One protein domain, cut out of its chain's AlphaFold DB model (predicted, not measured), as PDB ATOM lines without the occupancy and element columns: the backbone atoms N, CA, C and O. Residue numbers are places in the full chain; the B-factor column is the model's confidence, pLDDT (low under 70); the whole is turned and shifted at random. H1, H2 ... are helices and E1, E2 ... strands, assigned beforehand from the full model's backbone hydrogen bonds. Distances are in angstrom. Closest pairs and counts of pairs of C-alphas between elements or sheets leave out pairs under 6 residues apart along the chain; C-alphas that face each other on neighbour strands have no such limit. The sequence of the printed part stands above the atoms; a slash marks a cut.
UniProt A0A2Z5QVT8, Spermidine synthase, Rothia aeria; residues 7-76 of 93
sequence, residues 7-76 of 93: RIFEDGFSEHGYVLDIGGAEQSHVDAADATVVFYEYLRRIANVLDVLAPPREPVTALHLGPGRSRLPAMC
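This is residues 7 to 76 of the 93 residues of the protein "Spermidine synthase" of Rothia aeria (UniProt A0A2Z5QVT8). A small sheet of three strands makes one end of the domain; toward the other end lies helix H1, from which a long loop folds back to little H2. The 70 printed residues, 34 of them in named elements, run E1, E2, E3, H1, H2: mixed class, an antiparallel meander, each strand beside the one before. It is only just compact, close to loose: radius of gyration of the C-alphas 13.3 A, spans 38 by 26 by 16 A.

Find C-alpha 7 at (40.366, 26.934, 8.994), where E1, residues 7 to 10, begins. Next come E2, 17 to 22, E3, 25 to 31, 18.6 A long, and H1, 41 to 53, 18.8 A. H2, 72 to 75, ends at (22.267, 39.751, 14.987).

Hairpin E1 and E2 has N 9 and O 19 3.1 A apart; hairpin E2 and E3, N 20 and O 28, 2.8 A. Neither helix is on the sheet. H1 touches H2 with residues 43 to 47 alone, closest C-alphas Ala 47 and Leu 72, 6.6 A. Every O i to N i+4 pair in H1 is within hydrogen-bond range; H2 is too short for one.

The farthest C-alphas, Gly 23 and Pro 56, are 40.2 A apart. The printed part has no cut. The H1 to H2 link is long; residues 52 to 58 stand free. See pLDDT under 70 at 54 to 60 and 66 to 76.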
ATOM      1  N   ARG A   7      40.673  28.001   8.029       93.50
ATOM      2  CA  ARG A   7      40.366  26.934   8.994       93.50
ATOM      3  C   ARG A   7      39.098  27.275   9.769       93.50
ATOM      4  O   ARG A   7      38.858  28.441  10.061       93.50
ATOM      5  N   ILE A   8      38.314  26.254  10.101       93.88
ATOM      6  CA  ILE A   8      37.162  26.354  11.001       93.88
ATOM      7  C   ILE A   8      37.417  25.408  12.172       93.88
ATOM      8  O   ILE A   8      37.832  24.272  11.941       93.88
ATOM      9  N   PHE A   9      37.208  25.872  13.399       94.12
ATOM     10  CA  PHE A   9      37.374  25.076  14.617       94.12
ATOM     11  C   PHE A   9      36.380  25.527  15.692       94.12
ATOM     12  O   PHE A   9      35.834  26.625  15.598       94.12
ATOM     13  N   GLU A  10      36.121  24.659  16.667       95.00
ATOM     14  CA  GLU A  10      35.253  24.953  17.814       95.00
ATOM     15  C   GLU A  10      35.841  26.081  18.668       95.00
ATOM     16  O   GLU A  10      37.054  26.161  18.852       95.00
ATOM     17  N   ASP A  11      34.989  26.963  19.188       89.06
ATOM     18  CA  ASP A  11      35.429  28.134  19.954       89.06
ATOM     19  C   ASP A  11      35.955  27.795  21.363       89.06
ATOM     20  O   ASP A  11      36.678  28.594  21.954       89.06
ATOM     21  N   GLY A  12      35.602  26.620  21.898       90.31
ATOM     22  CA  GLY A  12      35.924  26.185  23.259       90.31
ATOM     23  C   GLY A  12      35.113  26.869  24.369       90.31
ATOM     24  O   GLY A  12      35.373  26.619  25.545       90.31
ATOM     25  N   PHE A  13      34.139  27.715  24.023       85.50
ATOM     26  CA  PHE A  13      33.283  28.454  24.958       85.50
ATOM     27  C   PHE A  13      31.823  27.992  24.920       85.50
ATOM     28  O   PHE A  13      31.099  28.194  25.897       85.50
ATOM     29  N   SER A  14      31.380  27.387  23.817       87.38
ATOM     30  CA  SER A  14      30.012  26.901  23.642       87.38
ATOM     31  C   SER A  14      29.977  25.584  22.865       87.38
ATOM     32  O   SER A  14      30.875  25.277  22.089       87.38
ATOM     33  N   GLU A  15      28.915  24.797  23.061       92.25
ATOM     34  CA  GLU A  15      28.726  23.512  22.366       92.25
ATOM     35  C   GLU A  15      28.549  23.683  20.847       92.25
ATOM     36  O   GLU A  15      28.791  22.765  20.066       92.25
ATOM     37  N   HIS A  16      28.112  24.865  20.413       90.44
ATOM     38  CA  HIS A  16      27.762  25.143  19.022       90.44
ATOM     39  C   HIS A  16      28.599  26.275  18.413       90.44
ATOM     40  O   HIS A  16      28.303  26.731  17.307       90.44
ATOM     41  N   GLY A  17      29.638  26.731  19.113       90.44
ATOM     42  CA  GLY A  17      30.469  27.855  18.707       90.44
ATOM     43  C   GLY A  17      31.606  27.460  17.777       90.44
ATOM     44  O   GLY A  17      32.346  26.521  18.049       90.44
ATOM     45  N   TYR A  18      31.798  28.219  16.697       92.88
ATOM     46  CA  TYR A  18      32.861  27.995  15.719       92.88
ATOM     47  C   TYR A  18      33.542  29.291  15.291       92.88
ATOM     48  O   TYR A  18      32.885  30.289  14.987       92.88
ATOM     49  N   VAL A  19      34.864  29.247  15.149       92.31
ATOM     50  CA  VAL A  19      35.701  30.346  14.657       92.31
ATOM     51  C   VAL A  19      36.203  30.042  13.247       92.31
ATOM     52  O   VAL A  19      36.657  28.939  12.958       92.31
ATOM     53  N   LEU A  20      36.142  31.040  12.362       90.94
ATOM     54  CA  LEU A  20      36.826  31.058  11.069       90.94
ATOM     55  C   LEU A  20      38.156  31.797  11.221       90.94
ATOM     56  O   LEU A  20      38.163  33.000  11.471       90.94
ATOM     57  N   ASP A  21      39.256  31.099  10.978       91.31
ATOM     58  CA  ASP A  21      40.614  31.635  10.887       91.31
ATOM     59  C   ASP A  21      41.052  31.693   9.423       91.31
ATOM     60  O   ASP A  21      40.862  30.733   8.673       91.31
ATOM     61  N   ILE A  22      41.648  32.808   9.004       89.69
ATOM     62  CA  ILE A  22      42.278  32.940   7.687       89.69
ATOM     63  C   ILE A  22      43.679  33.497   7.891       89.69
ATOM     64  O   ILE A  22      43.853  34.580   8.440       89.69
ATOM     65  N   GLY A  23      44.685  32.744   7.448       90.12
ATOM     66  CA  GLY A  23      46.079  33.175   7.533       90.12
ATOM     67  C   GLY A  23      46.613  33.316   8.962       90.12
ATOM     68  O   GLY A  23      47.601  34.016   9.153       90.12
ATOM     69  N   GLY A  24      45.994  32.661   9.953       89.44
ATOM     70  CA  GLY A  24      46.365  32.790  11.366       89.44
ATOM     71  C   GLY A  24      45.691  33.958  12.095       89.44
ATOM     72  O   GLY A  24      46.032  34.214  13.247       89.44
ATOM     73  N   ALA A  25      44.767  34.665  11.437       88.25
ATOM     74  CA  ALA A  25      43.910  35.662  12.060       88.25
ATOM     75  C   ALA A  25      42.447  35.198  12.096       88.25
ATOM     76  O   ALA A  25      41.853  34.896  11.051       88.25
ATOM     77  N   GLU A  26      41.837  35.252  13.280       89.50
ATOM     78  CA  GLU A  26      40.395  35.069  13.445       89.50
ATOM     79  C   GLU A  26      39.623  36.134  12.659       89.50
ATOM     80  O   GLU A  26      39.796  37.338  12.847       89.50
ATOM     81  N   GLN A  27      38.759  35.680  11.759       84.81
ATOM     82  CA  GLN A  27      37.933  36.536  10.912       84.81
ATOM     83  C   GLN A  27      36.507  36.665  11.448       84.81
ATOM     84  O   GLN A  27      35.882  37.713  11.290       84.81
ATOM     85  N   SER A  28      35.940  35.595  12.022       86.12
ATOM     86  CA  SER A  28      34.562  35.611  12.534       86.12
ATOM     87  C   SER A  28      34.261  34.422  13.462       86.12
ATOM     88  O   SER A  28      34.780  33.344  13.213       86.12
ATOM     89  N   HIS A  29      33.350  34.577  14.433       89.06
ATOM     90  CA  HIS A  29      32.869  33.515  15.351       89.06
ATOM     91  C   HIS A  29      31.348  33.321  15.272       89.06
ATOM     92  O   HIS A  29      30.687  34.334  15.481       89.06
ATOM     93  N   VAL A  30      30.793  32.148  14.931       87.88
ATOM     94  CA  VAL A  30      29.340  31.823  14.897       87.88
ATOM     95  C   VAL A  30      28.941  30.906  16.043       87.88
ATOM     96  O   VAL A  30      29.727  30.049  16.411       87.88
ATOM     97  N   ASP A  31      27.696  31.002  16.497       87.50
ATOM     98  CA  ASP A  31      26.988  29.869  17.095       87.50
ATOM     99  C   ASP A  31      26.108  29.227  16.006       87.50
ATOM    100  O   ASP A  31      25.369  29.917  15.293       87.50
ATOM    101  N   ALA A  32      26.270  27.922  15.792       87.50
ATOM    102  CA  ALA A  32      25.587  27.172  14.744       87.50
ATOM    103  C   ALA A  32      24.124  26.843  15.088       87.50
ATOM    104  O   ALA A  32      23.341  26.583  14.169       87.50
ATOM    105  N   ALA A  33      23.754  26.861  16.371       88.19
ATOM    106  CA  ALA A  33      22.396  26.608  16.838       88.19
ATOM    107  C   ALA A  33      21.574  27.900  16.944       88.19
ATOM    108  O   ALA A  33      20.378  27.887  16.645       88.19
ATOM    109  N   ASP A  34      22.204  29.022  17.303       81.38
ATOM    110  CA  ASP A  34      21.537  30.317  17.437       81.38
ATOM    111  C   ASP A  34      22.352  31.466  16.820       81.38
ATOM    112  O   ASP A  34      23.281  32.021  17.404       81.38
ATOM    113  N   ALA A  35      21.929  31.913  15.636       77.25
ATOM    114  CA  ALA A  35      22.577  33.008  14.915       77.25
ATOM    115  C   ALA A  35      22.497  34.382  15.620       77.25
ATOM    116  O   ALA A  35      23.129  35.334  15.145       77.25
ATOM    117  N   THR A  36      21.720  34.509  16.704       78.25
ATOM    118  CA  THR A  36      21.624  35.730  17.519       78.25
ATOM    119  C   THR A  36      22.696  35.811  18.606       78.25
ATOM    120  O   THR A  36      22.923  36.893  19.152       78.25
ATOM    121  N   VAL A  37      23.414  34.715  18.883       81.56
ATOM    122  CA  VAL A  37      24.548  34.712  19.812       81.56
ATOM    123  C   VAL A  37      25.726  35.454  19.179       81.56
ATOM    124  O   VAL A  37      26.238  35.098  18.114       81.56
ATOM    125  N   VAL A  38      26.157  36.523  19.849       80.81
ATOM    126  CA  VAL A  38      27.228  37.409  19.383       80.81
ATOM    127  C   VAL A  38      28.386  37.380  20.363       80.81
ATOM    128  O   VAL A  38      28.292  37.949  21.448       80.81
ATOM    129  N   PHE A  39      29.499  36.776  19.959       81.88
ATOM    130  CA  PHE A  39      30.673  36.654  20.821       81.88
ATOM    131  C   PHE A  39      31.464  37.962  20.964       81.88
ATOM    132  O   PHE A  39      31.853  38.350  22.062       81.88
ATOM    133  N   TYR A  40      31.687  38.696  19.868       82.19
ATOM    134  CA  TYR A  40      32.480  39.923  19.929       82.19
ATOM    135  C   TYR A  40      31.659  41.122  20.423       82.19
ATOM    136  O   TYR A  40      30.709  41.570  19.775       82.19
ATOM    137  N   GLU A  41      32.104  41.725  21.521       80.50
ATOM    138  CA  GLU A  41      31.449  42.873  22.159       80.50
ATOM    139  C   GLU A  41      31.212  44.066  21.222       80.50
ATOM    140  O   GLU A  41      30.172  44.722  21.290       80.50
ATOM    141  N   TYR A  42      32.137  44.353  20.301       81.44
ATOM    142  CA  TYR A  42      31.958  45.469  19.368       81.44
ATOM    143  C   TYR A  42      30.754  45.257  18.435       81.44
ATOM    144  O   TYR A  42      30.051  46.215  18.115       81.44
ATOM    145  N   LEU A  43      30.466  44.010  18.044       80.88
ATOM    146  CA  LEU A  43      29.308  43.681  17.215       80.88
ATOM    147  C   LEU A  43      28.000  43.867  17.988       80.88
ATOM    148  O   LEU A  43      27.048  44.409  17.429       80.88
ATOM    149  N   ARG A  44      27.973  43.508  19.280       81.88
ATOM    150  CA  ARG A  44      26.829  43.774  20.173       81.88
ATOM    151  C   ARG A  44      26.562  45.270  20.298       81.88
ATOM    152  O   ARG A  44      25.422  45.706  20.190       81.88
ATOM    153  N   ARG A  45      27.618  46.074  20.465       84.88
ATOM    154  CA  ARG A  45      27.504  47.541  20.532       84.88
ATOM    155  C   ARG A  45      26.944  48.129  19.238       84.88
ATOM    156  O   ARG A  45      26.060  48.975  19.305       84.88
ATOM    157  N   ILE A  46      27.409  47.664  18.076       82.50
ATOM    158  CA  ILE A  46      26.876  48.106  16.778       82.50
ATOM    159  C   ILE A  46      25.403  47.702  16.631       82.50
ATOM    160  O   ILE A  46      24.595  48.540  16.242       82.50
ATOM    161  N   ALA A  47      25.036  46.463  16.974       78.31
ATOM    162  CA  ALA A  47      23.644  46.009  16.932       78.31
ATOM    163  C   ALA A  47      22.735  46.868  17.831       78.31
ATOM    164  O   ALA A  47      21.691  47.329  17.377       78.31
ATOM    165  N   ASN A  48      23.179  47.185  19.052       82.06
ATOM    166  CA  ASN A  48      22.439  48.058  19.969       82.06
ATOM    167  C   ASN A  48      22.240  49.476  19.409       82.06
ATOM    168  O   ASN A  48      21.172  50.058  19.578       82.06
ATOM    169  N   VAL A  49      23.245  50.043  18.732       84.31
ATOM    170  CA  VAL A  49      23.112  51.356  18.077       84.31
ATOM    171  C   VAL A  49      22.094  51.293  16.938       84.31
ATOM    172  O   VAL A  49      21.257  52.186  16.815       84.31
ATOM    173  N   LEU A  50      22.128  50.236  16.124       77.88
ATOM    174  CA  LEU A  50      21.176  50.050  15.026       77.88
ATOM    175  C   LEU A  50      19.734  49.891  15.529       77.88
ATOM    176  O   LEU A  50      18.826  50.458  14.923       77.88
ATOM    177  N   ASP A  51      19.536  49.202  16.656       76.25
ATOM    178  CA  ASP A  51      18.227  49.049  17.303       76.25
ATOM    179  C   ASP A  51      17.634  50.389  17.788       76.25
ATOM    180  O   ASP A  51      16.413  50.521  17.857       76.25
ATOM    181  N   VAL A  52      18.467  51.389  18.109       82.00
ATOM    182  CA  VAL A  52      18.016  52.737  18.518       82.00
ATOM    183  C   VAL A  52      17.737  53.643  17.315       82.00
ATOM    184  O   VAL A  52      16.837  54.479  17.370       82.00
ATOM    185  N   LEU A  53      18.509  53.509  16.234       78.12
ATOM    186  CA  LEU A  53      18.401  54.378  15.055       78.12
ATOM    187  C   LEU A  53      17.231  54.015  14.131       78.12
ATOM    188  O   LEU A  53      16.801  54.851  13.337       78.12
ATOM    189  N   ALA A  54      16.737  52.781  14.201       68.81
ATOM    190  CA  ALA A  54      15.659  52.300  13.351       68.81
ATOM    191  C   ALA A  54      14.290  52.448  14.036       68.81
ATOM    192  O   ALA A  54      14.148  52.060  15.199       68.81
ATOM    193  N   PRO A  55      13.246  52.929  13.329       66.31
ATOM    194  CA  PRO A  55      11.882  52.837  13.823       66.31
ATOM    195  C   PRO A  55      11.541  51.386  14.191       66.31
ATOM    196  O   PRO A  55      11.929  50.453  13.472       66.31
ATOM    197  N   PRO A  56      10.795  51.153  15.285       65.56
ATOM    198  CA  PRO A  56      10.396  49.809  15.662       65.56
ATOM    199  C   PRO A  56       9.722  49.089  14.489       65.56
ATOM    200  O   PRO A  56       8.710  49.549  13.967       65.56
ATOM    201  N   ARG A  57      10.237  47.900  14.150       61.88
ATOM    202  CA  ARG A  57       9.732  46.997  13.094       61.88
ATOM    203  C   ARG A  57      10.068  47.392  11.649       61.88
ATOM    204  O   ARG A  57       9.572  46.718  10.746       61.88
ATOM    205  N   GLU A  58      10.935  48.376  11.413       61.09
ATOM    206  CA  GLU A  58      11.406  48.694  10.061       61.09
ATOM    207  C   GLU A  58      12.757  48.029   9.728       61.09
ATOM    208  O   GLU A  58      13.669  48.003  10.555       61.09
ATOM    209  N   PRO A  59      12.908  47.454   8.519       64.50
ATOM    210  CA  PRO A  59      14.151  46.829   8.088       64.50
ATOM    211  C   PRO A  59      15.253  47.875   7.865       64.50
ATOM    212  O   PRO A  59      15.124  48.756   7.016       64.50
ATOM    213  N   VAL A  60      16.391  47.729   8.547       69.12
ATOM    214  CA  VAL A  60      17.570  48.572   8.293       69.12
ATOM    215  C   VAL A  60      18.277  48.114   7.020       69.12
ATOM    216  O   VAL A  60      18.621  46.938   6.873       69.12
ATOM    217  N   THR A  61      18.522  49.053   6.103       73.19
ATOM    218  CA  THR A  61      19.414  48.836   4.957       73.19
ATOM    219  C   THR A  61      20.821  49.265   5.357       73.19
ATOM    220  O   THR A  61      21.055  50.437   5.633       73.19
ATOM    221  N   ALA A  62      21.757  48.319   5.386       72.25
ATOM    222  CA  ALA A  62      23.142  48.573   5.772       72.25
ATOM    223  C   ALA A  62      24.118  48.055   4.710       72.25
ATOM    224  O   ALA A  62      23.933  46.971   4.151       72.25
ATOM    225  N   LEU A  63      25.182  48.821   4.471       77.50
ATOM    226  CA  LEU A  63      26.330  48.412   3.670       77.50
ATOM    227  C   LEU A  63      27.467  48.016   4.615       77.50
ATOM    228  O   LEU A  63      27.973  48.848   5.362       77.50
ATOM    229  N   HIS A  64      27.881  46.753   4.573       75.69
ATOM    230  CA  HIS A  64      29.074  46.310   5.287       75.69
ATOM    231  C   HIS A  64      30.297  46.429   4.376       75.69
ATOM    232  O   HIS A  64      30.392  45.722   3.373       75.69
ATOM    233  N   LEU A  65      31.228  47.308   4.742       75.06
ATOM    234  CA  LEU A  65      32.514  47.474   4.071       75.06
ATOM    235  C   LEU A  65      33.599  46.806   4.916       75.06
ATOM    236  O   LEU A  65      34.109  47.394   5.863       75.06
ATOM    237  N   GLY A  66      33.915  45.556   4.593       66.19
ATOM    238  CA  GLY A  66      34.944  44.790   5.287       66.19
ATOM    239  C   GLY A  66      35.252  43.475   4.567       66.19
ATOM    240  O   GLY A  66      34.364  42.919   3.910       66.19
ATOM    241  N   PRO A  67      36.497  42.973   4.652       56.50
ATOM    242  CA  PRO A  67      36.876  41.684   4.091       56.50
ATOM    243  C   PRO A  67      36.332  40.566   4.991       56.50
ATOM    244  O   PRO A  67      37.035  40.032   5.835       56.50
ATOM    245  N   GLY A  68      35.046  40.237   4.870       60.19
ATOM    246  CA  GLY A  68      34.446  39.197   5.702       60.19
ATOM    247  C   GLY A  68      32.948  39.019   5.486       60.19
ATOM    248  O   GLY A  68      32.241  39.902   4.994       60.19
ATOM    249  N   ARG A  69      32.430  37.846   5.862       58.62
ATOM    250  CA  ARG A  69      30.989  37.575   5.852       58.62
ATOM    251  C   ARG A  69      30.363  38.243   7.079       58.62
ATOM    252  O   ARG A  69      30.370  37.680   8.168       58.62
ATOM    253  N   SER A  70      29.836  39.455   6.901       59.31
ATOM    254  CA  SER A  70      29.172  40.192   7.981       59.31
ATOM    255  C   SER A  70      27.986  39.430   8.554       59.31
ATOM    256  O   SER A  70      27.156  38.905   7.805       59.31
ATOM    257  N   ARG A  71      27.870  39.440   9.882       62.62
ATOM    258  CA  ARG A  71      26.704  38.917  10.604       62.62
ATOM    259  C   ARG A  71      25.867  39.968  11.299       62.62
ATOM    260  O   ARG A  71      24.812  39.628  11.819       62.62
ATOM    261  N   LEU A  72      26.267  41.238  11.212       60.00
ATOM    262  CA  LEU A  72      25.477  42.376  11.702       60.00
ATOM    263  C   LEU A  72      23.981  42.266  11.360       60.00
ATOM    264  O   LEU A  72      23.165  42.462  12.254       60.00
ATOM    265  N   PRO A  73      23.585  41.850  10.145       59.94
ATOM    266  CA  PRO A  73      22.172  41.781   9.792       59.94
ATOM    267  C   PRO A  73      21.391  40.641  10.453       59.94
ATOM    268  O   PRO A  73      20.183  40.760  10.614       59.94
ATOM    269  N   ALA A  74      22.058  39.536  10.796       62.19
ATOM    270  CA  ALA A  74      21.430  38.399  11.472       62.19
ATOM    271  C   ALA A  74      21.320  38.620  12.991       62.19
ATOM    272  O   ALA A  74      20.441  38.048  13.621       62.19
ATOM    273  N   MET A  75      22.202  39.455  13.552       58.72
ATOM    274  CA  MET A  75      22.267  39.751  14.987       58.72
ATOM    275  C   MET A  75      21.340  40.899  15.413       58.72
ATOM    276  O   MET A  75      20.960  40.982  16.576       58.72
ATOM    277  N   CYS A  76      20.973  41.797  14.495       59.41
ATOM    278  CA  CYS A  76      19.948  42.808  14.771       59.41
ATOM    279  C   CYS A  76      18.571  42.135  14.903       59.41
ATOM    280  O   CYS A  76      18.331  41.100  14.273       59.41
TER     281      CYS A  76